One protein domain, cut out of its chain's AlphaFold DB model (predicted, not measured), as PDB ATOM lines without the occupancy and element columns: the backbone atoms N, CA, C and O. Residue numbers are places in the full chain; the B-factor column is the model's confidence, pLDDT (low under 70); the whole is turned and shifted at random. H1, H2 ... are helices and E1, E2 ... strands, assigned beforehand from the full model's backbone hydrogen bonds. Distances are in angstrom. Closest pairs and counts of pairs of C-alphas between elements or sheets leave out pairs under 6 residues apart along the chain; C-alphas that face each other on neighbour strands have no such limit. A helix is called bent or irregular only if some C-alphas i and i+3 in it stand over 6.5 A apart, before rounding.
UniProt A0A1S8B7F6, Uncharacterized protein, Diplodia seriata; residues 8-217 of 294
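Overview. This is residues 8 to 217 of the 294 residues of an uncharacterized protein of Diplodia seriata (UniProt A0A1S8B7F6). A twisted sheet of six strands runs through the body; helix H1 slants over one face of it, by E5 and E4, while H3, H4 and H5 only graze it. H6 packs on H3, E2 and E8 form a small pair of strands by the ends of E3 and E6, and residues 191 to 201 stick out. The printed part has 210 residues with six named helices and eight named strands, in the order E1 E2 H1 E3 H2 E4 H3 E5 E6 H4 H5 E7 E8 H6. The six-stranded sheet is mixed, in the order E1 E6 E3 E7 E5 E4; the class is mixed, helices and strands, with under half of the residues in named elements. The whole is compact, with a radius of gyration of the C-alphas of 17.0 A and spans of 52 by 43 by 34 A.

Arrangement. The printed part begins with E1, residues 8 to 11, an edge strand antiparallel to E6, residues 132 to 136; N 10 and O 133 are 2.9 A apart, within hydrogen-bond range. E6 is antiparallel to E3, residues 55 to 59, with N 56 and O 134 at 2.9 A. E3 is parallel to E7, residues 175 to 179, with N 57 and O 176 at 2.8 A. E7 is antiparallel to E5, residues 118 to 123, with N 120 and O 179 at 2.7 A. E5 is antiparallel to the other edge strand, E4, residues 87 to 91, with N 88 and O 121 at 2.8 A. E2, residues 15 to 17, is antiparallel to E8, residues 183 to 185, with N 16 and O 184 at 2.7 A. The closest C-alphas of E3 and E8, those of Gly 59 and Phe 183, are 4.3 A apart. H1, residues 21 to 36, is on the sheet at a height of 7.5 A, making two layers, a helix on one face of a sheet. It lies over E5, slantwise at 47 degrees on the local plane; its closest C-alphas to E4 are those of Ala 32 and Ile 88, 6.0 A apart. E3, H2, residues 79 to 83, and E4 form a split strand-helix-strand unit, two strands running the same way with E7 and E5 between them; its crossover is right-handed. H3, residues 103 to 111, only grazes the sheet with residues 105 to 109, and is close to but not clearly touching H2, Pro 79 and Asn 111 having the closest C-alphas at 6.6 A. H4, residues 137 to 147, and H5, residues 160 to 169, also only graze the sheet. They are close but not clearly touching, with the C-alphas of Leu 147 and Thr 163 closest at 7.2 A, and run opposite ways at a steep tilt of 67 degrees, only just short of perpendicular. H6, residues 204 to 216, touches H3 with residues 205 to 209 alone, about perpendicular at 76 degrees; the closest C-alphas are those of Pro 103 and Gly 209, 6.4 A apart. Every O i to N i+4 pair is within hydrogen-bond range in H2, H3, H4 and H5, against 10 of 12 in H1 and 7 of 9 in H6.

Along the chain. E1 begins at C-alpha 8, (516.418, 343.423, 576.593). H1 is 20.4 A long and irregular, C-alphas 23 and 26 being 7.2 A apart. E5, the longest strand, measures 16.6 A and begins at C-alpha 118, (532.122, 360.283, 564.148). H4 measures 14.9 A and H5 14.6 A. H6 is 19.4 A long and irregular, C-alphas 208 and 211 being 7.4 A apart; it ends at C-alpha 216, (537.522, 344.496, 551.908).

Size, cuts and confidence. The two C-alphas farthest apart, those of Lys 41 and Pro 199, are 51.8 A apart. The printed part has no cut. The long links are H1 to E3, E3 to H2, E4 to H3, H4 to H5 and E8 to H6. The mean pLDDT of the printed part is 87.4; residues 40 to 43, 69 to 75, 149 to 150 and 189 to 201 are under 70.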
ATOM      1  N   ALA A   8     515.871 344.553 577.336       96.38
ATOM      2  CA  ALA A   8     516.418 343.423 576.593       96.38
ATOM      3  C   ALA A   8     517.061 343.921 575.296       96.38
ATOM      4  O   ALA A   8     516.595 344.908 574.732       96.38
ATOM      5  N   LEU A   9     518.117 343.245 574.841       96.88
ATOM      6  CA  LEU A   9     518.702 343.410 573.510       96.88
ATOM      7  C   LEU A   9     518.290 342.201 572.667       96.88
ATOM      8  O   LEU A   9     518.484 341.067 573.108       96.88
ATOM      9  N   ILE A  10     517.719 342.459 571.497       97.06
ATOM     10  CA  ILE A  10     517.362 341.464 570.490       97.06
ATOM     11  C   ILE A  10     518.356 341.616 569.342       97.06
ATOM     12  O   ILE A  10     518.659 342.742 568.946       97.06
ATOM     13  N   LEU A  11     518.878 340.489 568.863       96.62
ATOM     14  CA  LEU A  11     519.821 340.393 567.753       96.62
ATOM     15  C   LEU A  11     519.275 339.371 566.757       96.62
ATOM     16  O   LEU A  11     518.781 338.323 567.186       96.62
ATOM     17  N   GLU A  12     519.376 339.675 565.470       93.56
ATOM     18  CA  GLU A  12     519.203 338.690 564.400       93.56
ATOM     19  C   GLU A  12     520.405 337.722 564.393       93.56
ATOM     20  O   GLU A  12     521.458 338.002 564.976       93.56
ATOM     21  N   ASP A  13     520.219 336.521 563.850       90.12
ATOM     22  CA  ASP A  13     521.199 335.430 563.921       90.12
ATOM     23  C   ASP A  13     522.364 335.584 562.935       90.12
ATOM     24  O   ASP A  13     523.407 334.952 563.114       90.12
ATOM     25  N   ASP A  14     522.217 336.465 561.951       89.56
ATOM     26  CA  ASP A  14     523.162 336.745 560.877       89.56
ATOM     27  C   ASP A  14     523.839 338.118 561.017       89.56
ATOM     28  O   ASP A  14     524.228 338.725 560.026       89.56
ATOM     29  N   VAL A  15     524.044 338.621 562.238       94.25
ATOM     30  CA  VAL A  15     524.733 339.907 562.452       94.25
ATOM     31  C   VAL A  15     526.224 339.775 562.746       94.25
ATOM     32  O   VAL A  15     526.670 338.929 563.520       94.25
ATOM     33  N   ASP A  16     526.994 340.704 562.191       95.69
ATOM     34  CA  ASP A  16     528.378 340.998 562.536       95.69
ATOM     35  C   ASP A  16     528.465 342.217 563.464       95.69
ATOM     36  O   ASP A  16     527.590 343.089 563.484       95.69
ATOM     37  N   TRP A  17     529.555 342.312 564.219       96.62
ATOM     38  CA  TRP A  17     529.876 343.462 565.060       96.62
ATOM     39  C   TRP A  17     531.386 343.620 565.210       96.62
ATOM     40  O   TRP A  17     532.160 342.670 565.094       96.62
ATOM     41  N   ASP A  18     531.826 344.833 565.538       96.56
ATOM     42  CA  ASP A  18     533.245 345.085 565.768       96.56
ATOM     43  C   ASP A  18     533.715 344.428 567.075       96.56
ATOM     44  O   ASP A  18     533.075 344.545 568.123       96.56
ATOM     45  N   ILE A  19     534.883 343.789 567.074       96.38
ATOM     46  CA  ILE A  19     535.468 343.199 568.291       96.38
ATOM     47  C   ILE A  19     535.664 344.207 569.441       96.38
ATOM     48  O   ILE A  19     535.729 343.812 570.608       96.38
ATOM     49  N   ARG A  20     535.715 345.513 569.144       96.50
ATOM     50  CA  ARG A  20     535.789 346.619 570.117       96.50
ATOM     51  C   ARG A  20     534.421 347.033 570.670       96.50
ATOM     52  O   ARG A  20     534.345 348.004 571.427       96.50
ATOM     53  N   LEU A  21     533.348 346.304 570.354       96.38
ATOM     54  CA  LEU A  21     531.982 346.611 570.783       96.38
ATOM     55  C   LEU A  21     531.899 346.873 572.293       96.38
ATOM     56  O   LEU A  21     531.428 347.921 572.729       96.38
ATOM     57  N   LYS A  22     532.407 345.946 573.114       93.81
ATOM     58  CA  LYS A  22     532.340 346.061 574.581       93.81
ATOM     59  C   LYS A  22     533.368 347.026 575.167       93.81
ATOM     60  O   LYS A  22     533.061 347.696 576.151       93.81
ATOM     61  N   SER A  23     534.579 347.069 574.613       93.50
ATOM     62  CA  SER A  23     535.691 347.850 575.167       93.50
ATOM     63  C   SER A  23     535.626 349.335 574.804       93.50
ATOM     64  O   SER A  23     536.121 350.157 575.573       93.50
ATOM     65  N   GLN A  24     535.007 349.683 573.670       95.19
ATOM     66  CA  GLN A  24     534.996 351.043 573.127       95.19
ATOM     67  C   GLN A  24     533.590 351.521 572.750       95.19
ATOM     68  O   GLN A  24     533.126 352.523 573.295       95.19
ATOM     69  N   GLN A  25     532.887 350.818 571.857       97.56
ATOM     70  CA  GLN A  25     531.664 351.354 571.240       97.56
ATOM     71  C   GLN A  25     530.507 351.508 572.235       97.56
ATOM     72  O   GLN A  25     529.906 352.578 572.329       97.56
ATOM     73  N   ILE A  26     530.216 350.471 573.027       96.88
ATOM     74  CA  ILE A  26     529.132 350.489 574.017       96.88
ATOM     75  C   ILE A  26     529.354 351.571 575.084       96.88
ATOM     76  O   ILE A  26     528.414 352.325 575.332       96.88
ATOM     77  N   PRO A  27     530.546 351.728 575.695       95.94
ATOM     78  CA  PRO A  27     530.809 352.847 576.600       95.94
ATOM     79  C   PRO A  27     530.542 354.230 575.985       95.94
ATOM     80  O   PRO A  27     529.932 355.077 576.646       95.94
ATOM     81  N   LEU A  28     530.956 354.452 574.731       97.69
ATOM     82  CA  LEU A  28     530.748 355.717 574.018       97.69
ATOM     83  C   LEU A  28     529.259 355.975 573.747       97.69
ATOM     84  O   LEU A  28     528.736 357.024 574.128       97.69
ATOM     85  N   VAL A  29     528.557 354.990 573.183       97.50
ATOM     86  CA  VAL A  29     527.115 355.056 572.895       97.50
ATOM     87  C   VAL A  29     526.303 355.251 574.175       97.50
ATOM     88  O   VAL A  29     525.435 356.119 574.233       97.50
ATOM     89  N   ALA A  30     526.619 354.506 575.234       95.25
ATOM     90  CA  ALA A  30     525.989 354.656 576.541       95.25
ATOM     91  C   ALA A  30     526.188 356.080 577.091       95.25
ATOM     92  O   ALA A  30     525.257 356.682 577.627       95.25
ATOM     93  N   SER A  31     527.388 356.652 576.940       94.56
ATOM     94  CA  SER A  31     527.657 358.041 577.329       94.56
ATOM     95  C   SER A  31     526.842 359.046 576.513       94.56
ATOM     96  O   SER A  31     526.274 359.969 577.094       94.56
ATOM     97  N   ALA A  32     526.743 358.857 575.197       95.88
ATOM     98  CA  ALA A  32     525.967 359.723 574.315       95.88
ATOM     99  C   ALA A  32     524.462 359.665 574.626       95.88
ATOM    100  O   ALA A  32     523.827 360.706 574.779       95.88
ATOM    101  N   ILE A  33     523.904 358.467 574.826       95.06
ATOM    102  CA  ILE A  33     522.495 358.288 575.202       95.06
ATOM    103  C   ILE A  33     522.203 358.960 576.546       95.06
ATOM    104  O   ILE A  33     521.189 359.644 576.684       95.06
ATOM    105  N   ARG A  34     523.101 358.838 577.531       92.62
ATOM    106  CA  ARG A  34     522.940 359.551 578.806       92.62
ATOM    107  C   ARG A  34     523.074 361.067 578.668       92.62
ATOM    108  O   ARG A  34     522.455 361.800 579.421       92.62
ATOM    109  N   ALA A  35     523.880 361.573 577.744       92.19
ATOM    110  CA  ALA A  35     523.931 363.015 577.510       92.19
ATOM    111  C   ALA A  35     522.641 363.536 576.850       92.19
ATOM    112  O   ALA A  35     522.257 364.681 577.072       92.19
ATOM    113  N   LEU A  36     521.981 362.690 576.054       93.19
ATOM    114  CA  LEU A  36     520.833 363.052 575.231       93.19
ATOM    115  C   LEU A  36     519.483 362.908 575.947       93.19
ATOM    116  O   LEU A  36     518.586 363.724 575.736       93.19
ATOM    117  N   LEU A  37     519.314 361.873 576.774       91.25
ATOM    118  CA  LEU A  37     518.040 361.581 577.433       91.25
ATOM    119  C   LEU A  37     517.881 362.331 578.771       91.25
ATOM    120  O   LEU A  37     518.850 362.483 579.518       91.25
ATOM    121  N   PRO A  38     516.649 362.737 579.138       82.75
ATOM    122  CA  PRO A  38     516.370 363.346 580.437       82.75
ATOM    123  C   PRO A  38     516.769 362.445 581.610       82.75
ATOM    124  O   PRO A  38     516.784 361.216 581.494       82.75
ATOM    125  N   ASP A  39     517.059 363.061 582.760       74.69
ATOM    126  CA  ASP A  39     517.326 362.388 584.042       74.69
ATOM    127  C   ASP A  39     518.447 361.337 584.015       74.69
ATOM    128  O   ASP A  39     518.576 360.502 584.903       74.69
ATOM    129  N   ALA A  40     519.322 361.390 583.020       60.22
ATOM    130  CA  ALA A  40     520.361 360.396 582.787       60.22
ATOM    131  C   ALA A  40     521.577 360.479 583.733       60.22
ATOM    132  O   ALA A  40     522.601 359.830 583.512       60.22
ATOM    133  N   LYS A  41     521.463 361.237 584.831       57.62
ATOM    134  CA  LYS A  41     522.492 361.327 585.880       57.62
ATOM    135  C   LYS A  41     522.584 360.073 586.755       57.62
ATOM    136  O   LYS A  41     523.443 360.025 587.629       57.62
ATOM    137  N   TYR A  42     521.732 359.070 586.544       63.12
ATOM    138  CA  TYR A  42     521.778 357.831 587.313       63.12
ATOM    139  C   TYR A  42     522.801 356.848 586.719       63.12
ATOM    140  O   TYR A  42     522.538 356.275 585.659       63.12
ATOM    141  N   PRO A  43     523.931 356.567 587.401       67.94
ATOM    142  CA  PRO A  43     524.905 355.575 586.936       67.94
ATOM    143  C   PRO A  43     524.318 354.158 586.820       67.94
ATOM    144  O   PRO A  43     524.896 353.317 586.141       67.94
ATOM    145  N   GLN A  44     523.156 353.896 587.435       83.50
ATOM    146  CA  GLN A  44     522.447 352.616 587.349       83.50
ATOM    147  C   GLN A  44     521.869 352.310 585.954       83.50
ATOM    148  O   GLN A  44     521.597 351.151 585.656       83.50
ATOM    149  N   TYR A  45     521.688 353.327 585.100       90.12
ATOM    150  CA  TYR A  45     521.075 353.185 583.781       90.12
ATOM    151  C   TYR A  45     522.059 353.574 582.672       90.12
ATOM    152  O   TYR A  45     522.053 354.721 582.217       90.12
ATOM    153  N   PRO A  46     522.910 352.636 582.205       89.75
ATOM    154  CA  PRO A  46     523.952 352.944 581.227       89.75
ATOM    155  C   PRO A  46     523.388 353.508 579.919       89.75
ATOM    156  O   PRO A  46     524.018 354.386 579.341       89.75
ATOM    157  N   PHE A  47     522.189 353.083 579.514       92.25
ATOM    158  CA  PHE A  47     521.484 353.545 578.313       92.25
ATOM    159  C   PHE A  47     520.313 354.494 578.632       92.25
ATOM    160  O   PHE A  47     519.340 354.566 577.889       92.25
ATOM    161  N   GLY A  48     520.378 355.212 579.757       91.94
ATOM    162  CA  GLY A  48     519.306 356.102 580.204       91.94
ATOM    163  C   GLY A  48     518.107 355.363 580.803       91.94
ATOM    164  O   GLY A  48     517.951 354.148 580.664       91.94
ATOM    165  N   ASN A  49     517.269 356.104 581.531       92.50
ATOM    166  CA  ASN A  49     516.123 355.535 582.236       92.50
ATOM    167  C   ASN A  49     515.147 354.882 581.230       92.50
ATOM    168  O   ASN A  49     514.737 355.572 580.291       92.50
ATOM    169  N   PRO A  50     514.711 353.619 581.428       92.94
ATOM    170  CA  PRO A  50     513.733 352.949 580.560       92.94
ATOM    171  C   PRO A  50     512.400 353.699 580.406       92.94
ATOM    172  O   PRO A  50     511.618 353.429 579.502       92.94
ATOM    173  N   LYS A  51     512.113 354.673 581.275       92.88
ATOM    174  CA  LYS A  51     510.965 355.568 581.117       92.88
ATOM    175  C   LYS A  51     511.126 356.591 580.002       92.88
ATOM    176  O   LYS A  51     510.114 357.192 579.674       92.88
ATOM    177  N   ASN A  52     512.314 356.795 579.429       93.31
ATOM    178  CA  ASN A  52     512.621 357.892 578.497       93.31
ATOM    179  C   ASN A  52     512.862 357.439 577.047       93.31
ATOM    180  O   ASN A  52     513.031 358.277 576.162       93.31
ATOM    181  N   TRP A  53     512.844 356.135 576.788       96.12
ATOM    182  CA  TRP A  53     512.987 355.551 575.458       96.12
ATOM    183  C   TRP A  53     512.208 354.235 575.383       96.12
ATOM    184  O   TRP A  53     511.917 353.625 576.408       96.12
ATOM    185  N   ASP A  54     511.851 353.817 574.174       97.62
ATOM    186  CA  ASP A  54     511.114 352.576 573.926       97.62
ATOM    187  C   ASP A  54     511.937 351.595 573.092       97.62
ATOM    188  O   ASP A  54     511.935 350.401 573.383       97.62
ATOM    189  N   LEU A  55     512.678 352.089 572.098       97.69
ATOM    190  CA  LEU A  55     513.500 351.249 571.234       97.69
ATOM    191  C   LEU A  55     514.850 351.923 570.952       97.69
ATOM    192  O   LEU A  55     514.899 353.131 570.718       97.69
ATOM    193  N   LEU A  56     515.943 351.167 570.997       97.75
ATOM    194  CA  LEU A  56     517.259 351.634 570.551       97.75
ATOM    195  C   LEU A  56     517.687 350.777 569.370       97.75
ATOM    196  O   LEU A  56     518.020 349.613 569.576       97.75
ATOM    197  N   TYR A  57     517.695 351.337 568.166       98.19
ATOM    198  CA  TYR A  57     518.274 350.679 567.004       98.19
ATOM    199  C   TYR A  57     519.795 350.721 567.115       98.19
ATOM    200  O   TYR A  57     520.418 351.778 566.991       98.19
ATOM    201  N   MET A  58     520.377 349.558 567.398       98.06
ATOM    202  CA  MET A  58     521.823 349.346 567.442       98.06
ATOM    203  C   MET A  58     522.341 348.712 566.152       98.06
ATOM    204  O   MET A  58     523.538 348.779 565.902       98.06
ATOM    205  N   GLY A  59     521.460 348.116 565.354       97.56
ATOM    206  CA  GLY A  59     521.727 347.535 564.051       97.56
ATOM    207  C   GLY A  59     520.501 347.676 563.166       97.56
ATOM    208  O   GLY A  59     519.396 347.328 563.581       97.56
ATOM    209  N   HIS A  60     520.706 348.230 561.980       95.50
ATOM    210  CA  HIS A  60     519.670 348.564 561.011       95.50
ATOM    211  C   HIS A  60     520.305 348.646 559.615       95.50
ATOM    212  O   HIS A  60     521.507 348.899 559.499       95.50
ATOM    213  N   CYS A  61     519.513 348.532 558.554       89.69
ATOM    214  CA  CYS A  61     519.990 348.753 557.185       89.69
ATOM    215  C   CYS A  61     519.944 350.236 556.785       89.69
ATOM    216  O   CYS A  61     520.462 350.616 555.738       89.69
ATOM    217  N   GLY A  62     519.351 351.093 557.624       89.38
ATOM    218  CA  GLY A  62     519.356 352.536 557.421       89.38
ATOM    219  C   GLY A  62     518.435 353.297 558.363       89.38
ATOM    220  O   GLY A  62     517.337 352.846 558.660       89.38
ATOM    221  N   ASP A  63     518.862 354.492 558.772       93.00
ATOM    222  CA  ASP A  63     517.985 355.560 559.266       93.00
ATOM    223  C   ASP A  63     518.390 356.854 558.559       93.00
ATOM    224  O   ASP A  63     519.117 357.696 559.086       93.00
ATOM    225  N   TYR A  64     518.004 356.949 557.288       85.88
ATOM    226  CA  TYR A  64     518.520 357.948 556.352       85.88
ATOM    227  C   TYR A  64     517.619 359.189 556.216       85.88
ATOM    228  O   TYR A  64     517.709 359.913 555.234       85.88
ATOM    229  N   TRP A  65     516.745 359.459 557.198       88.62
ATOM    230  CA  TRP A  65     515.768 360.573 557.231       88.62
ATOM    231  C   TRP A  65     514.662 360.537 556.171       88.62
ATOM    232  O   TRP A  65     513.669 361.256 556.318       88.62
ATOM    233  N   HIS A  66     514.805 359.708 555.145       82.56
ATOM    234  CA  HIS A  66     513.834 359.475 554.090       82.56
ATOM    235  C   HIS A  66     513.672 357.974 553.826       82.56
ATOM    236  O   HIS A  66     514.454 357.158 554.316       82.56
ATOM    237  N   GLY A  67     512.633 357.625 553.067       75.00
ATOM    238  CA  GLY A  67     512.401 356.259 552.615       75.00
ATOM    239  C   GLY A  67     513.446 355.773 551.611       75.00
ATOM    240  O   GLY A  67     514.222 356.556 551.061       75.00
ATOM    241  N   MET A  68     513.448 354.463 551.368       71.69
ATOM    242  CA  MET A  68     514.381 353.782 550.455       71.69
ATOM    243  C   MET A  68     514.008 353.951 548.972       71.69
ATOM    244  O   MET A  68     514.705 353.464 548.087       71.69
ATOM    245  N   ASP A  69     512.878 354.602 548.705       66.06
ATOM    246  CA  ASP A  69     512.310 354.893 547.389       66.06
ATOM    247  C   ASP A  69     512.904 356.148 546.731       66.06
ATOM    248  O   ASP A  69     512.680 356.393 545.545       66.06
ATOM    249  N   ILE A  70     513.676 356.933 547.486       66.00
ATOM    250  CA  ILE A  70     514.320 358.161 547.022       66.00
ATOM    251  C   ILE A  70     515.817 357.897 546.839       66.00
ATOM    252  O   ILE A  70     516.467 357.305 547.702       66.00
ATOM    253  N   GLY A  71     516.369 358.342 545.706       61.34
ATOM    254  CA  GLY A  71     517.802 358.253 545.437       61.34
ATOM    255  C   GLY A  71     518.623 359.037 546.462       61.34
ATOM    256  O   GLY A  71     518.220 360.102 546.923       61.34
ATOM    257  N   PHE A  72     519.805 358.531 546.810       65.19
ATOM    258  CA  PHE A  72     520.714 359.155 547.781       65.19
ATOM    259  C   PHE A  72     521.537 360.301 547.165       65.19
ATOM    260  O   PHE A  72     522.750 360.404 547.377       65.19
ATOM    261  N   ASP A  73     520.874 361.154 546.382       66.44
ATOM    262  CA  ASP A  73     521.467 362.312 545.724       66.44
ATOM    263  C   ASP A  73     521.770 363.442 546.727       66.44
ATOM    264  O   ASP A  73     521.185 363.548 547.812       66.44
ATOM    265  N   LYS A  74     522.707 364.329 546.369       63.91
ATOM    266  CA  LYS A  74     523.047 365.493 547.202       63.91
ATOM    267  C   LYS A  74     521.820 366.390 547.400       63.91
ATOM    268  O   LYS A  74     521.228 366.848 546.427       63.91
ATOM    269  N   GLY A  75     521.517 366.718 548.658       63.09
ATOM    270  CA  GLY A  75     520.495 367.707 549.026       63.09
ATOM    271  C   GLY A  75     519.167 367.148 549.549       63.09
ATOM    272  O   GLY A  75     518.324 367.942 549.959       63.09
ATOM    273  N   HIS A  76     518.972 365.824 549.594       76.81
ATOM    274  CA  HIS A  76     517.789 365.220 550.236       76.81
ATOM    275  C   HIS A  76     517.809 365.331 551.762       76.81
ATOM    276  O   HIS A  76     516.768 365.507 552.394       76.81
ATOM    277  N   VAL A  77     519.006 365.260 552.339       85.75
ATOM    278  CA  VAL A  77     519.267 365.551 553.744       85.75
ATOM    279  C   VAL A  77     520.260 366.708 553.783       85.75
ATOM    280  O   VAL A  77     521.188 366.762 552.978       85.75
ATOM    281  N   VAL A  78     520.047 367.657 554.687       90.38
ATOM    282  CA  VAL A  78     520.896 368.836 554.890       90.38
ATOM    283  C   VAL A  78     521.232 369.000 556.376       90.38
ATOM    284  O   VAL A  78     520.513 368.460 557.228       90.38
ATOM    285  N   PRO A  79     522.289 369.747 556.743       92.06
ATOM    286  CA  PRO A  79     522.696 369.908 558.143       92.06
ATOM    287  C   PRO A  79     521.587 370.458 559.061       92.06
ATOM    288  O   PRO A  79     521.517 370.125 560.251       92.06
ATOM    289  N   GLU A  80     520.666 371.257 558.520       92.75
ATOM    290  CA  GLU A  80     519.497 371.771 559.237       92.75
ATOM    291  C   GLU A  80     518.564 370.643 559.704       92.75
ATOM    292  O   GLU A  80     517.950 370.759 560.767       92.75
ATOM    293  N   ASN A  81     518.486 369.522 558.975       92.62
ATOM    294  CA  ASN A  81     517.684 368.370 559.390       92.62
ATOM    295  C   ASN A  81     518.234 367.714 560.662       92.62
ATOM    296  O   ASN A  81     517.449 367.314 561.528       92.62
ATOM    297  N   LEU A  82     519.561 367.621 560.794       94.75
ATOM    298  CA  LEU A  82     520.192 367.115 562.012       94.75
ATOM    299  C   LEU A  82     520.019 368.109 563.159       94.75
ATOM    300  O   LEU A  82     519.646 367.710 564.256       94.75
ATOM    301  N   THR A  83     520.190 369.406 562.899       94.38
ATOM    302  CA  THR A  83     519.996 370.458 563.916       94.38
ATOM    303  C   THR A  83     518.563 370.468 564.466       94.38
ATOM    304  O   THR A  83     518.354 370.715 565.652       94.38
ATOM    305  N   ALA A  84     517.573 370.142 563.632       95.25
ATOM    306  CA  ALA A  84     516.172 369.999 564.032       95.25
ATOM    307  C   ALA A  84     515.850 368.676 564.759       95.25
ATOM    308  O   ALA A  84     514.743 368.513 565.274       95.25
ATOM    309  N   THR A  85     516.783 367.721 564.803       95.69
ATOM    310  CA  THR A  85     516.587 366.400 565.412       95.69
ATOM    311  C   THR A  85     517.399 366.298 566.704       95.69
ATOM    312  O   THR A  85     518.592 366.576 566.682       95.69
ATOM    313  N   PRO A  86     516.825 365.869 567.842       96.75
ATOM    314  CA  PRO A  86     517.616 365.607 569.043       96.75
ATOM    315  C   PRO A  86     518.724 364.585 568.758       96.75
ATOM    316  O   PRO A  86     518.426 363.460 568.350       96.75
ATOM    317  N   HIS A  87     519.984 364.972 568.962       97.62
ATOM    318  CA  HIS A  87     521.141 364.138 568.645       97.62
ATOM    319  C   HIS A  87     522.367 364.458 569.509       97.62
ATOM    320  O   HIS A  87     522.479 365.535 570.093       97.62
ATOM    321  N   ILE A  88     523.311 363.519 569.545       97.19
ATOM    322  CA  ILE A  88     524.688 363.699 570.009       97.19
ATOM    323  C   ILE A  88     525.617 363.095 568.960       97.19
ATOM    324  O   ILE A  88     525.455 361.937 568.579       97.19
ATOM    325  N   ALA A  89     526.614 363.871 568.539       97.75
ATOM    326  CA  ALA A  89     527.734 363.401 567.736       97.75
ATOM    327  C   ALA A  89     528.964 363.199 568.630       97.75
ATOM    328  O   ALA A  89     529.263 364.043 569.478       97.75
ATOM    329  N   PHE A  90     529.688 362.098 568.453       97.94
ATOM    330  CA  PHE A  90     530.891 361.799 569.231       97.94
ATOM    331  C   PHE A  90     531.920 361.037 568.403       97.94
ATOM    332  O   PHE A  90     531.580 360.346 567.445       97.94
ATOM    333  N   LYS A  91     533.193 361.174 568.784       97.81
ATOM    334  CA  LYS A  91     534.289 360.465 568.126       97.81
ATOM    335  C   LYS A  91     534.307 358.989 568.511       97.81
ATOM    336  O   LYS A  91     534.171 358.648 569.685       97.81
ATOM    337  N   ASP A  92     534.499 358.141 567.511       97.12
ATOM    338  CA  ASP A  92     534.624 356.696 567.629       97.12
ATOM    339  C   ASP A  92     535.676 356.180 566.637       97.12
ATOM    340  O   ASP A  92     535.409 355.986 565.452       97.12
ATOM    341  N   GLU A  93     536.878 355.927 567.152       94.31
ATOM    342  CA  GLU A  93     538.028 355.426 566.384       94.31
ATOM    343  C   GLU A  93     537.866 353.977 565.893       94.31
ATOM    344  O   GLU A  93     538.744 353.460 565.209       94.31
ATOM    345  N   SER A  94     536.781 353.290 566.270       94.62
ATOM    346  CA  SER A  94     536.491 351.935 565.788       94.62
ATOM    347  C   SER A  94     535.735 351.907 564.462       94.62
ATOM    348  O   SER A  94     535.598 350.841 563.872       94.62
ATOM    349  N   LEU A  95     535.225 353.051 563.998       95.44
ATOM    350  CA  LEU A  95     534.574 353.146 562.695       95.44
ATOM    351  C   LEU A  95     535.587 352.946 561.558       95.44
ATOM    352  O   LEU A  95     536.707 353.417 561.715       95.44
ATOM    353  N   PRO A  96     535.206 352.359 560.407       92.94
ATOM    354  CA  PRO A  96     535.992 352.407 559.169       92.94
ATOM    355  C   PRO A  96     536.212 353.839 558.662       92.94
ATOM    356  O   PRO A  96     535.557 354.781 559.118       92.94
ATOM    357  N   ASP A  97     537.179 354.024 557.755       90.81
ATOM    358  CA  ASP A  97     537.388 355.320 557.082       90.81
ATOM    359  C   ASP A  97     536.157 355.661 556.238       90.81
ATOM    360  O   ASP A  97     535.407 354.759 555.863       90.81
ATOM    361  N   PHE A  98     535.944 356.938 555.913       90.38
ATOM    362  CA  PHE A  98     534.752 357.359 555.162       90.38
ATOM    363  C   PHE A  98     534.582 356.610 553.833       90.38
ATOM    364  O   PHE A  98     533.467 356.219 553.491       90.38
ATOM    365  N   ASP A  99     535.686 356.337 553.135       88.88
ATOM    366  CA  ASP A  99     535.692 355.592 551.868       88.88
ATOM    367  C   ASP A  99     535.373 354.093 552.038       88.88
ATOM    368  O   ASP A  99     535.043 353.404 551.072       88.88
ATOM    369  N   ASN A 100     535.460 353.588 553.271       91.12
ATOM    370  CA  ASN A 100     535.212 352.197 553.641       91.12
ATOM    371  C   ASN A 100     533.857 351.990 554.345       91.12
ATOM    372  O   ASN A 100     533.492 350.845 554.621       91.12
ATOM    373  N   LEU A 101     533.125 353.062 554.656       93.00
ATOM    374  CA  LEU A 101     531.738 352.998 555.121       93.00
ATOM    375  C   LEU A 101     530.791 352.693 553.952       93.00
ATOM    376  O   LEU A 101     531.112 352.973 552.796       93.00
ATOM    377  N   HIS A 102     529.606 352.168 554.281       92.88
ATOM    378  CA  HIS A 102     528.538 351.927 553.310       92.88
ATOM    379  C   HIS A 102     528.269 353.202 552.500       92.88
ATOM    380  O   HIS A 102     528.133 354.260 553.124       92.88
ATOM    381  N   PRO A 103     528.103 353.158 551.164       90.06
ATOM    382  CA  PRO A 103     527.998 354.379 550.364       90.06
ATOM    383  C   PRO A 103     526.854 355.295 550.800       90.06
ATOM    384  O   PRO A 103     527.002 356.517 550.820       90.06
ATOM    385  N   TRP A 104     525.726 354.722 551.219       89.69
ATOM    386  CA  TRP A 104     524.606 355.508 551.739       89.69
ATOM    387  C   TRP A 104     524.864 356.076 553.130       89.69
ATOM    388  O   TRP A 104     524.453 357.199 553.416       89.69
ATOM    389  N   THR A 105     525.603 355.356 553.974       92.19
ATOM    390  CA  THR A 105     526.055 355.879 555.266       92.19
ATOM    391  C   THR A 105     527.022 357.041 555.052       92.19
ATOM    392  O   THR A 105     526.831 358.101 555.647       92.19
ATOM    393  N   THR A 106     527.991 356.909 554.145       91.88
ATOM    394  CA  THR A 106     528.907 357.996 553.768       91.88
ATOM    395  C   THR A 106     528.151 359.197 553.204       91.88
ATOM    396  O   THR A 106     528.404 360.325 553.624       91.88
ATOM    397  N   SER A 107     527.182 358.971 552.308       90.19
ATOM    398  CA  SER A 107     526.348 360.034 551.731       90.19
ATOM    399  C   SER A 107     525.543 360.775 552.805       90.19
ATOM    400  O   SER A 107     525.588 362.006 552.858       90.19
ATOM    401  N   LEU A 108     524.883 360.048 553.719       91.38
ATOM    402  CA  LEU A 108     524.158 360.641 554.848       91.38
ATOM    403  C   LEU A 108     525.086 361.510 555.703       91.38
ATOM    404  O   LEU A 108     524.778 362.676 555.950       91.38
ATOM    405  N   LEU A 109     526.217 360.959 556.153       93.00
ATOM    406  CA  LEU A 109     527.136 361.680 557.034       93.00
ATOM    407  C   LEU A 109     527.717 362.923 556.346       93.00
ATOM    408  O   LEU A 109     527.771 363.985 556.968       93.00
ATOM    409  N   ALA A 110     528.080 362.826 555.064       92.19
ATOM    410  CA  ALA A 110     528.569 363.959 554.282       92.19
ATOM    411  C   ALA A 110     527.506 365.061 554.138       92.19
ATOM    412  O   ALA A 110     527.796 366.236 554.371       92.19
ATOM    413  N   ASN A 111     526.265 364.689 553.821       91.38
ATOM    414  CA  ASN A 111     525.138 365.616 553.702       91.38
ATOM    415  C   ASN A 111     524.783 366.295 555.039       91.38
ATOM    416  O   ASN A 111     524.369 367.452 555.060       91.38
ATOM    417  N   LEU A 112     525.000 365.606 556.161       93.19
ATOM    418  CA  LEU A 112     524.839 366.150 557.513       93.19
ATOM    419  C   LEU A 112     526.063 366.920 558.029       93.19
ATOM    420  O   LEU A 112     526.046 367.403 559.162       93.19
ATOM    421  N   ASN A 113     527.110 367.061 557.212       94.06
ATOM    422  CA  ASN A 113     528.376 367.701 557.570       94.06
ATOM    423  C   ASN A 113     529.065 367.050 558.790       94.06
ATOM    424  O   ASN A 113     529.689 367.719 559.620       94.06
ATOM    425  N   ILE A 114     528.932 365.729 558.910       94.50
ATOM    426  CA  ILE A 114     529.593 364.914 559.926       94.50
ATOM    427  C   ILE A 114     530.964 364.483 559.412       94.50
ATOM    428  O   ILE A 114     531.129 364.096 558.261       94.50
ATOM    429  N   THR A 115     531.966 364.575 560.284       93.44
ATOM    430  CA  THR A 115     533.368 364.295 559.939       93.44
ATOM    431  C   THR A 115     533.737 362.835 560.187       93.44
ATOM    432  O   THR A 115     533.037 362.130 560.917       93.44
ATOM    433  N   GLU A 116     534.876 362.392 559.651       93.69
ATOM    434  CA  GLU A 116     535.403 361.037 559.859       93.69
ATOM    435  C   GLU A 116     535.444 360.604 561.327       93.69
ATOM    436  O   GLU A 116     535.580 361.435 562.238       93.69
ATOM    437  N   ARG A 117     535.341 359.285 561.548       94.88
ATOM    438  CA  ARG A 117     535.360 358.660 562.881       94.88
ATOM    439  C   ARG A 117     534.349 359.288 563.840       94.88
ATOM    440  O   ARG A 117     534.628 359.456 565.023       94.88
ATOM    441  N   THR A 118     533.186 359.691 563.335       97.44
ATOM    442  CA  THR A 118     532.122 360.283 564.148       97.44
ATOM    443  C   THR A 118     530.874 359.430 564.038       97.44
ATOM    444  O   THR A 118     530.417 359.126 562.939       97.44
ATOM    445  N   ARG A 119     530.318 359.072 565.190       97.31
ATOM    446  CA  ARG A 119     529.043 358.373 565.311       97.31
ATOM    447  C   ARG A 119     527.992 359.332 565.857       97.31
ATOM    448  O   ARG A 119     528.304 360.246 566.625       97.31
ATOM    449  N   LEU A 120     526.751 359.111 565.462       97.25
ATOM    450  CA  LEU A 120     525.570 359.816 565.918       97.25
ATOM    451  C   LEU A 120     524.727 358.884 566.779       97.25
ATOM    452  O   LEU A 120     524.528 357.723 566.438       97.25
ATOM    453  N   VAL A 121     524.188 359.421 567.864       97.88
ATOM    454  CA  VAL A 121     522.958 358.917 568.479       97.88
ATOM    455  C   VAL A 121     521.904 359.984 568.248       97.88
ATOM    456  O   VAL A 121     522.133 361.139 568.606       97.88
ATOM    457  N   HIS A 122     520.760 359.631 567.675       97.75
ATOM    458  CA  HIS A 122     519.701 360.599 567.382       97.75
ATOM    459  C   HIS A 122     518.307 359.990 567.492       97.75
ATOM    460  O   HIS A 122     518.138 358.770 567.481       97.75
ATOM    461  N   ARG A 123     517.284 360.845 567.613       97.38
ATOM    462  CA  ARG A 123     515.884 360.406 567.521       97.38
ATOM    463  C   ARG A 123     515.675 359.784 566.143       97.38
ATOM    464  O   ARG A 123     516.005 360.425 565.146       97.38
ATOM    465  N   SER A 124     515.133 358.569 566.091       97.44
ATOM    466  CA  SER A 124     514.962 357.865 564.819       97.44
ATOM    467  C   SER A 124     514.016 358.613 563.880       97.44
ATOM    468  O   SER A 124     513.040 359.220 564.344       97.44
ATOM    469  N   ARG A 125     514.286 358.569 562.573       94.94
ATOM    470  CA  ARG A 125     513.505 359.296 561.555       94.94
ATOM    471  C   ARG A 125     512.879 358.381 560.521       94.94
ATOM    472  O   ARG A 125     511.728 358.604 560.162       94.94
ATOM    473  N   PHE A 126     513.614 357.374 560.084       93.19
ATOM    474  CA  PHE A 126     513.160 356.308 559.205       93.19
ATOM    475  C   PHE A 126     514.019 355.044 559.430       93.19
ATOM    476  O   PHE A 126     514.752 354.643 558.533       93.19
ATOM    477  N   PRO A 127     514.017 354.448 560.638       94.19
ATOM    478  CA  PRO A 127     514.857 353.288 560.924       94.19
ATOM    479  C   PRO A 127     514.265 352.030 560.276       94.19
ATOM    480  O   PRO A 127     513.131 351.669 560.587       94.19
ATOM    481  N   LEU A 128     515.017 351.373 559.396       91.56
ATOM    482  CA  LEU A 128     514.606 350.159 558.684       91.56
ATOM    483  C   LEU A 128     515.518 348.969 559.010       91.56
ATOM    484  O   LEU A 128     516.710 349.148 559.263       91.56
ATOM    485  N   CYS A 129     514.962 347.757 558.936       92.50
ATOM    486  CA  CYS A 129     515.563 346.505 559.395       92.50
ATOM    487  C   CYS A 129     515.779 346.454 560.920       92.50
ATOM    488  O   CYS A 129     515.864 347.480 561.600       92.50
ATOM    489  N   THR A 130     515.859 345.246 561.478       94.06
ATOM    490  CA  THR A 130     515.911 345.012 562.932       94.06
ATOM    491  C   THR A 130     517.117 344.190 563.379       94.06
ATOM    492  O   THR A 130     517.055 343.560 564.434       94.06
ATOM    493  N   PHE A 131     518.236 344.275 562.643       95.62
ATOM    494  CA  PHE A 131     519.474 343.515 562.890       95.62
ATOM    495  C   PHE A 131     519.848 343.468 564.377       95.62
ATOM    496  O   PHE A 131     520.161 342.417 564.934       95.62
ATOM    497  N   ALA A 132     519.779 344.618 565.054       97.75
ATOM    498  CA  ALA A 132     519.898 344.676 566.500       97.75
ATOM    499  C   ALA A 132     519.092 345.827 567.087       97.75
ATOM    500  O   ALA A 132     519.285 346.996 566.736       97.75
ATOM    501  N   TYR A 133     518.257 345.534 568.077       97.75
ATOM    502  CA  TYR A 133     517.546 346.578 568.797       97.75
ATOM    503  C   TYR A 133     517.318 346.235 570.261       97.75
ATOM    504  O   TYR A 133     517.036 345.098 570.640       97.75
ATOM    505  N   ALA A 134     517.440 347.249 571.113       97.94
ATOM    506  CA  ALA A 134     517.075 347.129 572.512       97.94
ATOM    507  C   ALA A 134     515.649 347.624 572.739       97.94
ATOM    508  O   ALA A 134     515.209 348.588 572.117       97.94
ATOM    509  N   VAL A 135     514.957 347.001 573.686       97.69
ATOM    510  CA  VAL A 135     513.614 347.378 574.137       97.69
ATOM    511  C   VAL A 135     513.597 347.543 575.648       97.69
ATOM    512  O   VAL A 135     514.384 346.928 576.374       97.69
ATOM    513  N   THR A 136     512.667 348.349 576.139       97.00
ATOM    514  CA  THR A 136     512.308 348.380 577.554       97.00
ATOM    515  C   THR A 136     511.218 347.352 577.817       97.00
ATOM    516  O   THR A 136     510.504 346.927 576.914       97.00
ATOM    517  N   ARG A 137     511.031 346.951 579.072       96.06
ATOM    518  CA  ARG A 137     509.910 346.090 579.464       96.06
ATOM    519  C   ARG A 137     508.570 346.682 579.016       96.06
ATOM    520  O   ARG A 137     507.696 345.953 578.558       96.06
ATOM    521  N   HIS A 138     508.411 347.999 579.154       95.25
ATOM    522  CA  HIS A 138     507.193 348.685 578.741       95.25
ATOM    523  C   HIS A 138     506.973 348.563 577.232       95.25
ATOM    524  O   HIS A 138     505.904 348.120 576.815       95.25
ATOM    525  N   SER A 139     507.983 348.888 576.424       96.12
ATOM    526  CA  SER A 139     507.854 348.796 574.973       96.12
ATOM    527  C   SER A 139     507.732 347.355 574.494       96.12
ATOM    528  O   SER A 139     506.886 347.103 573.653       96.12
ATOM    529  N   ALA A 140     508.441 346.389 575.083       95.75
ATOM    530  CA  ALA A 140     508.281 344.968 574.773       95.75
ATOM    531  C   ALA A 140     506.830 344.494 574.963       95.75
ATOM    532  O   ALA A 140     506.297 343.781 574.117       95.75
ATOM    533  N   ASN A 141     506.161 344.935 576.036       93.81
ATOM    534  CA  ASN A 141     504.737 344.664 576.216       93.81
ATOM    535  C   ASN A 141     503.903 345.299 575.101       93.81
ATOM    536  O   ASN A 141     503.064 344.615 574.529       93.81
ATOM    537  N   ARG A 142     504.157 346.572 574.766       92.31
ATOM    538  CA  ARG A 142     503.462 347.259 573.668       92.31
ATOM    539  C   ARG A 142     503.659 346.544 572.333       92.31
ATOM    540  O   ARG A 142     502.677 346.319 571.641       92.31
ATOM    541  N   LEU A 143     504.877 346.114 571.997       91.94
ATOM    542  CA  LEU A 143     505.146 345.346 570.776       91.94
ATOM    543  C   LEU A 143     504.279 344.076 570.729       91.94
ATOM    544  O   LEU A 143     503.633 343.809 569.720       91.94
ATOM    545  N   LEU A 144     504.193 343.330 571.834       90.31
ATOM    546  CA  LEU A 144     503.399 342.100 571.906       90.31
ATOM    547  C   LEU A 144     501.884 342.348 571.863       90.31
ATOM    548  O   LEU A 144     501.156 341.576 571.245       90.31
ATOM    549  N   THR A 145     501.393 343.395 572.530       89.00
ATOM    550  CA  THR A 145     499.947 343.628 572.681       89.00
ATOM    551  C   THR A 145     499.346 344.512 571.593       89.00
ATOM    552  O   THR A 145     498.161 344.382 571.302       89.00
ATOM    553  N   GLU A 146     500.131 345.429 571.025       85.62
ATOM    554  CA  GLU A 146     499.671 346.432 570.056       85.62
ATOM    555  C   GLU A 146     500.078 346.086 568.619       85.62
ATOM    556  O   GLU A 146     499.307 346.377 567.709       85.62
ATOM    557  N   LEU A 147     501.246 345.458 568.406       81.50
ATOM    558  CA  LEU A 147     501.790 345.218 567.058       81.50
ATOM    559  C   LEU A 147     501.745 343.744 566.633       81.50
ATOM    560  O   LEU A 147     501.370 343.449 565.507       81.50
ATOM    561  N   ALA A 148     502.075 342.800 567.518       80.75
ATOM    562  CA  ALA A 148     502.177 341.381 567.153       80.75
ATOM    563  C   ALA A 148     500.819 340.665 566.999       80.75
ATOM    564  O   ALA A 148     500.747 339.577 566.434       80.75
ATOM    565  N   GLY A 149     499.737 341.236 567.538       68.69
ATOM    566  CA  GLY A 149     498.446 340.551 567.657       68.69
ATOM    567  C   GLY A 149     497.565 340.570 566.405       68.69
ATOM    568  O   GLY A 149     496.574 339.837 566.365       68.69
ATOM    569  N   ARG A 150     497.857 341.421 565.412       67.75
ATOM    570  CA  ARG A 150     497.089 341.532 564.159       67.75
ATOM    571  C   ARG A 150     497.998 342.022 563.041       67.75
ATOM    572  O   ARG A 150     498.717 342.994 563.238       67.75
ATOM    573  N   GLU A 151     497.888 341.413 561.863       71.94
ATOM    574  CA  GLU A 151     498.449 342.012 560.652       71.94
ATOM    575  C   GLU A 151     497.867 343.414 560.464       71.94
ATOM    576  O   GLU A 151     496.656 343.638 560.609       71.94
ATOM    577  N   SER A 152     498.745 344.370 560.177       73.25
ATOM    578  CA  SER A 152     498.332 345.738 559.914       73.25
ATOM    579  C   SER A 152     497.461 345.772 558.662       73.25
ATOM    580  O   SER A 152     497.780 345.191 557.628       73.25
ATOM    581  N   SER A 153     496.346 346.494 558.741       75.44
ATOM    582  CA  SER A 153     495.482 346.735 557.584       75.44
ATOM    583  C   SER A 153     496.034 347.810 556.643       75.44
ATOM    584  O   SER A 153     495.425 348.091 555.608       75.44
ATOM    585  N   ARG A 154     497.153 348.456 557.000       76.50
ATOM    586  CA  ARG A 154     497.763 349.498 556.176       76.50
ATOM    587  C   ARG A 154     498.570 348.846 555.040       76.50
ATOM    588  O   ARG A 154     499.345 347.931 555.303       76.50
ATOM    589  N   PRO A 155     498.475 349.352 553.798       73.44
ATOM    590  CA  PRO A 155     499.277 348.843 552.689       73.44
ATOM    591  C   PRO A 155     500.780 348.848 553.011       73.44
ATOM    592  O   PRO A 155     501.309 349.844 553.522       73.44
ATOM    593  N   GLY A 156     501.452 347.735 552.710       71.12
ATOM    594  CA  GLY A 156     502.900 347.572 552.875       71.12
ATOM    595  C   GLY A 156     503.376 347.185 554.281       71.12
ATOM    596  O   GLY A 156     504.562 346.926 554.438       71.12
ATOM    597  N   ASP A 157     502.490 347.078 555.279       72.62
ATOM    598  CA  ASP A 157     502.835 346.648 556.652       72.62
ATOM    599  C   ASP A 157     502.737 345.134 556.847       72.62
ATOM    600  O   ASP A 157     502.178 344.640 557.828       72.62
ATOM    601  N   HIS A 158     503.238 344.375 555.884       74.25
ATOM    602  CA  HIS A 158     503.276 342.919 556.018       74.25
ATOM    603  C   HIS A 158     504.598 342.454 556.631       74.25
ATOM    604  O   HIS A 158     504.640 341.414 557.282       74.25
ATOM    605  N   ALA A 159     505.662 343.246 556.472       84.19
ATOM    606  CA  ALA A 159     506.965 342.946 557.036       84.19
ATOM    607  C   ALA A 159     507.081 343.441 558.488       84.19
ATOM    608  O   ALA A 159     506.573 344.505 558.869       84.19
ATOM    609  N   TYR A 160     507.750 342.634 559.311       87.12
ATOM    610  CA  TYR A 160     507.938 342.896 560.736       87.12
ATOM    611  C   TYR A 160     508.693 344.207 560.983       87.12
ATOM    612  O   TYR A 160     508.242 345.055 561.752       87.12
ATOM    613  N   ASP A 161     509.805 344.405 560.287       88.94
ATOM    614  CA  ASP A 161     510.655 345.588 560.385       88.94
ATOM    615  C   ASP A 161     509.923 346.879 559.983       88.94
ATOM    616  O   ASP A 161     510.031 347.888 560.681       88.94
ATOM    617  N   ILE A 162     509.085 346.840 558.941       89.44
ATOM    618  CA  ILE A 162     508.227 347.964 558.542       89.44
ATOM    619  C   ILE A 162     507.233 348.317 559.659       89.44
ATOM    620  O   ILE A 162     506.991 349.497 559.934       89.44
ATOM    621  N   THR A 163     506.690 347.312 560.348       90.50
ATOM    622  CA  THR A 163     505.781 347.525 561.483       90.50
ATOM    623  C   THR A 163     506.501 348.216 562.647       90.50
ATOM    624  O   THR A 163     505.971 349.170 563.224       90.50
ATOM    625  N   ILE A 164     507.737 347.810 562.969       92.88
ATOM    626  CA  ILE A 164     508.541 348.469 564.014       92.88
ATOM    627  C   ILE A 164     508.927 349.896 563.590       92.88
ATOM    628  O   ILE A 164     508.803 350.827 564.394       92.88
ATOM    629  N   LEU A 165     509.325 350.099 562.330       93.12
ATOM    630  CA  LEU A 165     509.597 351.416 561.746       93.12
ATOM    631  C   LEU A 165     508.407 352.359 561.958       93.12
ATOM    632  O   LEU A 165     508.579 353.459 562.492       93.12
ATOM    633  N   ARG A 166     507.186 351.931 561.609       90.25
ATOM    634  CA  ARG A 166     505.960 352.727 561.814       90.25
ATOM    635  C   ARG A 166     505.667 352.984 563.284       90.25
ATOM    636  O   ARG A 166     505.345 354.119 563.648       90.25
ATOM    637  N   GLY A 167     505.926 351.995 564.137       92.12
ATOM    638  CA  GLY A 167     506.001 352.164 565.584       92.12
ATOM    639  C   GLY A 167     506.772 353.427 565.984       92.12
ATOM    640  O   GLY A 167     506.294 354.240 566.776       92.12
ATOM    641  N   CYS A 168     507.941 353.630 565.382       94.69
ATOM    642  CA  CYS A 168     508.858 354.723 565.694       94.69
ATOM    643  C   CYS A 168     508.498 356.081 565.088       94.69
ATOM    644  O   CYS A 168     508.798 357.106 565.714       94.69
ATOM    645  N   ILE A 169     507.898 356.099 563.892       92.50
ATOM    646  CA  ILE A 169     507.666 357.339 563.131       92.50
ATOM    647  C   ILE A 169     506.219 357.841 563.191       92.50
ATOM    648  O   ILE A 169     506.000 359.040 563.027       92.50
ATOM    649  N   SER A 170     505.238 356.965 563.441       89.44
ATOM    650  CA  SER A 170     503.811 357.324 563.434       89.44
ATOM    651  C   SER A 170     503.026 356.840 564.652       89.44
ATOM    652  O   SER A 170     502.090 357.523 565.058       89.44
ATOM    653  N   ASP A 171     503.402 355.715 565.266       90.06
ATOM    654  CA  ASP A 171     502.566 355.056 566.289       90.06
ATOM    655  C   ASP A 171     503.097 355.253 567.733       90.06
ATOM    656  O   ASP A 171     502.708 354.577 568.692       90.06
ATOM    657  N   GLY A 172     503.965 356.254 567.909       92.00
ATOM    658  CA  GLY A 172     504.294 356.826 569.215       92.00
ATOM    659  C   GLY A 172     505.361 356.088 570.027       92.00
ATOM    660  O   GLY A 172     505.482 356.357 571.223       92.00
ATOM    661  N   LEU A 173     506.146 355.183 569.434       95.69
ATOM    662  CA  LEU A 173     507.357 354.660 570.076       95.69
ATOM    663  C   LEU A 173     508.479 355.708 570.052       95.69
ATOM    664  O   LEU A 173     508.748 356.385 569.052       95.69
ATOM    665  N   ARG A 174     509.182 355.830 571.177       96.75
ATOM    666  CA  ARG A 174     510.350 356.701 571.354       96.75
ATOM    667  C   ARG A 174     511.614 355.937 571.005       96.75
ATOM    668  O   ARG A 174     512.302 355.397 571.869       96.75
ATOM    669  N   CYS A 175     511.875 355.885 569.714       97.88
ATOM    670  CA  CYS A 175     513.014 355.209 569.128       97.88
ATOM    671  C   CYS A 175     514.216 356.137 568.941       97.88
ATOM    672  O   CYS A 175     514.055 357.305 568.564       97.88
ATOM    673  N   TRP A 176     515.404 355.600 569.181       98.06
ATOM    674  CA  TRP A 176     516.677 356.262 568.925       98.06
ATOM    675  C   TRP A 176     517.561 355.343 568.092       98.06
ATOM    676  O   TRP A 176     517.556 354.133 568.317       98.06
ATOM    677  N   SER A 177     518.313 355.916 567.163       98.19
ATOM    678  CA  SER A 177     519.191 355.182 566.253       98.19
ATOM    679  C   SER A 177     520.644 355.568 566.485       98.19
ATOM    680  O   SER A 177     520.944 356.661 566.987       98.19
ATOM    681  N   ILE A 178     521.534 354.639 566.159       98.12
ATOM    682  CA  ILE A 178     522.979 354.807 566.211       98.12
ATOM    683  C   ILE A 178     523.490 354.748 564.768       98.12
ATOM    684  O   ILE A 178     523.362 353.706 564.137       98.12
ATOM    685  N   ASN A 179     524.080 355.840 564.266       96.31
ATOM    686  CA  ASN A 179     524.527 355.962 562.872       96.31
ATOM    687  C   ASN A 179     526.001 356.417 562.779       96.31
ATOM    688  O   ASN A 179     526.333 357.480 563.303       96.31
ATOM    689  N   PRO A 180     526.904 355.678 562.106       96.88
ATOM    690  CA  PRO A 180     526.723 354.298 561.639       96.88
ATOM    691  C   PRO A 180     526.304 353.374 562.790       96.88
ATOM    692  O   PRO A 180     526.445 353.751 563.953       96.88
ATOM    693  N   GLU A 181     525.794 352.193 562.487       97.31
ATOM    694  CA  GLU A 181     525.280 351.213 563.446       97.31
ATOM    695  C   GLU A 181     526.386 350.340 564.074       97.31
ATOM    696  O   GLU A 181     527.550 350.376 563.664       97.31
ATOM    697  N   LEU A 182     526.060 349.632 565.160       97.94
ATOM    698  CA  LEU A 182     526.977 348.746 565.899       97.94
ATOM    699  C   LEU A 182     526.939 347.298 565.407       97.94
ATOM    700  O   LEU A 182     527.930 346.583 565.554       97.94
ATOM    701  N   PHE A 183     525.790 346.882 564.880       97.81
ATOM    702  CA  PHE A 183     525.552 345.551 564.340       97.81
ATOM    703  C   PHE A 183     525.047 345.680 562.911       97.81
ATOM    704  O   PHE A 183     524.146 346.476 562.650       97.81
ATOM    705  N   HIS A 184     525.594 344.884 562.008       95.12
ATOM    706  CA  HIS A 184     525.198 344.879 560.606       95.12
ATOM    707  C   HIS A 184     525.080 343.435 560.142       95.12
ATOM    708  O   HIS A 184     525.893 342.614 560.557       95.12
ATOM    709  N   HIS A 185     524.084 343.107 559.329       90.62
ATOM    710  CA  HIS A 185     523.955 341.751 558.797       90.62
ATOM    711  C   HIS A 185     525.206 341.338 557.997       90.62
ATOM    712  O   HIS A 185     525.844 342.168 557.342       90.62
ATOM    713  N   VAL A 186     525.586 340.064 558.069       88.19
ATOM    714  CA  VAL A 186     526.655 339.509 557.241       88.19
ATOM    715  C   VAL A 186     526.147 339.280 555.818       88.19
ATOM    716  O   VAL A 186     525.000 338.877 555.620       88.19
ATOM    717  N   PRO A 187     527.004 339.449 554.801       77.81
ATOM    718  CA  PRO A 187     526.694 338.989 553.455       77.81
ATOM    719  C   PRO A 187     526.499 337.466 553.444       77.81
ATOM    720  O   PRO A 187     527.406 336.719 553.831       77.81
ATOM    721  N   GLY A 188     525.343 337.005 552.968       71.94
ATOM    722  CA  GLY A 188     525.014 335.584 552.886       71.94
ATOM    723  C   GLY A 188     523.633 335.325 552.288       71.94
ATOM    724  O   GLY A 188     522.847 336.248 552.084       71.94
ATOM    725  N   ASP A 189     523.352 334.054 552.002       63.59
ATOM    726  CA  ASP A 189     522.048 333.622 551.500       63.59
ATOM    727  C   ASP A 189     521.040 333.510 552.652       63.59
ATOM    728  O   ASP A 189     521.325 332.911 553.691       63.59
ATOM    729  N   SER A 190     519.829 334.031 552.449       63.09
ATOM    730  CA  SER A 190     518.737 333.886 553.414       63.09
ATOM    731  C   SER A 190     517.991 332.562 553.223       63.09
ATOM    732  O   SER A 190     517.680 332.169 552.097       63.09
ATOM    733  N   MET A 191     517.606 331.897 554.322       56.62
ATOM    734  CA  MET A 191     516.790 330.668 554.278       56.62
ATOM    735  C   MET A 191     515.438 330.859 553.568       56.62
ATOM    736  O   MET A 191     514.854 329.887 553.088       56.62
ATOM    737  N   ILE A 192     514.937 332.096 553.505       55.91
ATOM    738  CA  ILE A 192     513.668 332.447 552.853       55.91
ATOM    739  C   ILE A 192     513.841 332.983 551.424       55.91
ATOM    740  O   ILE A 192     512.841 333.119 550.721       55.91
ATOM    741  N   ALA A 193     515.076 333.196 550.947       53.94
ATOM    742  CA  ALA A 193     515.344 333.696 549.593       53.94
ATOM    743  C   ALA A 193     514.772 332.784 548.488       53.94
ATOM    744  O   ALA A 193     514.429 333.253 547.413       53.94
ATOM    745  N   GLY A 194     514.621 331.481 548.760       49.53
ATOM    746  CA  GLY A 194     514.004 330.520 547.834       49.53
ATOM    747  C   GLY A 194     512.489 330.327 547.992       49.53
ATOM    748  O   GLY A 194     511.903 329.549 547.240       49.53
ATOM    749  N   ILE A 195     511.860 330.967 548.985       55.97
ATOM    750  CA  ILE A 195     510.421 330.835 549.285       55.97
ATOM    751  C   ILE A 195     509.638 332.002 548.676       55.97
ATOM    752  O   ILE A 195     508.512 331.817 548.206       55.97
ATOM    753  N   GLU A 196     510.231 333.192 548.634       53.69
ATOM    754  CA  GLU A 196     509.663 334.317 547.905       53.69
ATOM    755  C   GLU A 196     509.965 334.144 546.412       53.69
ATOM    756  O   GLU A 196     511.109 334.169 545.980       53.69
ATOM    757  N   HIS A 197     508.931 333.954 545.588       45.06
ATOM    758  CA  HIS A 197     509.042 333.964 544.121       45.06
ATOM    759  C   HIS A 197     509.316 335.380 543.569       45.06
ATOM    760  O   HIS A 197     508.720 335.806 542.576       45.06
ATOM    761  N   THR A 198     510.177 336.143 544.230       51.78
ATOM    762  CA  THR A 198     510.736 337.387 543.724       51.78
ATOM    763  C   THR A 198     511.988 337.020 542.919       51.78
ATOM    764  O   THR A 198     512.805 336.229 543.380       51.78
ATOM    765  N   PRO A 199     512.136 337.499 541.669       49.94
ATOM    766  CA  PRO A 199     513.375 337.279 540.920       49.94
ATOM    767  C   PRO A 199     514.552 337.817 541.738       49.94
ATOM    768  O   PRO A 199     514.335 338.806 542.435       49.94
ATOM    769  N   ASP A 200     515.733 337.191 541.609       56.22
ATOM    770  CA  ASP A 200     517.035 337.443 542.270       56.22
ATOM    771  C   ASP A 200     517.447 338.931 542.358       56.22
ATOM    772  O   ASP A 200     518.445 339.378 541.785       56.22
ATOM    773  N   ARG A 201     516.649 339.760 543.023       63.03
ATOM    774  CA  ARG A 201     516.831 341.198 543.096       63.03
ATOM    775  C   ARG A 201     517.433 341.485 544.448       63.03
ATOM    776  O   ARG A 201     516.731 341.551 545.453       63.03
ATOM    777  N   VAL A 202     518.747 341.650 544.428       71.31
ATOM    778  CA  VAL A 202     519.512 342.154 545.562       71.31
ATOM    779  C   VAL A 202     518.845 343.448 546.051       71.31
ATOM    780  O   VAL A 202     518.562 344.329 545.226       71.31
ATOM    781  N   PRO A 203     518.525 343.566 547.353       76.25
ATOM    782  CA  PRO A 203     517.999 344.798 547.912       76.25
ATOM    783  C   PRO A 203     518.906 345.987 547.559       76.25
ATOM    784  O   PRO A 203     520.128 345.846 547.585       76.25
ATOM    785  N   PRO A 204     518.357 347.180 547.261       79.25
ATOM    786  CA  PRO A 204     519.176 348.311 546.819       79.25
ATOM    787  C   PRO A 204     520.270 348.728 547.821       79.25
ATOM    788  O   PRO A 204     521.308 349.245 547.412       79.25
ATOM    789  N   VAL A 205     520.049 348.484 549.122       81.25
ATOM    790  CA  VAL A 205     521.059 348.707 550.170       81.25
ATOM    791  C   VAL A 205     522.265 347.800 549.948       81.25
ATOM    792  O   VAL A 205     523.369 348.296 549.719       81.25
ATOM    793  N   ASP A 206     522.025 346.495 549.863       81.50
ATOM    794  CA  ASP A 206     523.048 345.471 549.662       81.50
ATOM    795  C   ASP A 206     523.791 345.675 548.343       81.50
ATOM    796  O   ASP A 206     525.019 345.598 548.302       81.50
ATOM    797  N   GLU A 207     523.063 346.012 547.273       83.94
ATOM    798  CA  GLU A 207     523.636 346.284 545.953       83.94
ATOM    799  C   GLU A 207     524.670 347.417 546.017       83.94
ATOM    800  O   GLU A 207     525.749 347.316 545.427       83.94
ATOM    801  N   SER A 208     524.381 348.478 546.778       84.81
ATOM    802  CA  SER A 208     525.273 349.631 546.886       84.81
ATOM    803  C   SER A 208     526.560 349.322 547.665       84.81
ATOM    804  O   SER A 208     527.633 349.790 547.282       84.81
ATOM    805  N   GLY A 209     526.486 348.500 548.716       85.19
ATOM    806  CA  GLY A 209     527.641 348.092 549.524       85.19
ATOM    807  C   GLY A 209     528.438 346.917 548.945       85.19
ATOM    808  O   GLY A 209     529.601 346.724 549.314       85.19
ATOM    809  N   TRP A 210     527.860 346.152 548.014       84.88
ATOM    810  CA  TRP A 210     528.376 344.850 547.575       84.88
ATOM    811  C   TRP A 210     529.841 344.868 547.127       84.88
ATOM    812  O   TRP A 210     530.637 344.004 547.505       84.88
ATOM    813  N   TRP A 211     530.235 345.870 546.338       85.75
ATOM    814  CA  TRP A 211     531.612 345.964 545.849       85.75
ATOM    815  C   TRP A 211     532.619 346.204 546.983       85.75
ATOM    816  O   TRP A 211     533.680 345.579 547.000       85.75
ATOM    817  N   GLN A 212     532.289 347.066 547.953       87.75
ATOM    818  CA  GLN A 212     533.159 347.330 549.106       87.75
ATOM    819  C   GLN A 212     533.315 346.084 549.975       87.75
ATOM    820  O   GLN A 212     534.431 345.768 550.388       87.75
ATOM    821  N   VAL A 213     532.213 345.367 550.206       87.69
ATOM    822  CA  VAL A 213     532.198 344.095 550.931       87.69
ATOM    823  C   VAL A 213     533.178 343.112 550.294       87.69
ATOM    824  O   VAL A 213     534.082 342.621 550.968       87.69
ATOM    825  N   GLN A 214     533.080 342.891 548.978       86.19
ATOM    826  CA  GLN A 214     533.965 341.958 548.271       86.19
ATOM    827  C   GLN A 214     535.440 342.376 548.306       86.19
ATOM    828  O   GLN A 214     536.310 341.536 548.525       86.19
ATOM    829  N   GLN A 215     535.739 343.664 548.113       87.50
ATOM    830  CA  GLN A 215     537.119 344.165 548.107       87.50
ATOM    831  C   GLN A 215     537.772 344.117 549.488       87.50
ATOM    832  O   GLN A 215     538.951 343.788 549.615       87.50
ATOM    833  N   ARG A 216     537.015 344.464 550.532       87.44
ATOM    834  CA  ARG A 216     537.522 344.496 551.908       87.44
ATOM    835  C   ARG A 216     537.525 343.115 552.551       87.44
ATOM    836  O   ARG A 216     538.234 342.935 553.540       87.44
ATOM    837  N   ALA A 217     536.741 342.183 552.008       88.06
ATOM    838  CA  ALA A 217     536.322 340.971 552.691       88.06
ATOM    839  C   ALA A 217     535.711 341.294 554.072       88.06
ATOM    840  O   ALA A 217     535.911 340.562 555.024       88.06
TER     841      ALA A 217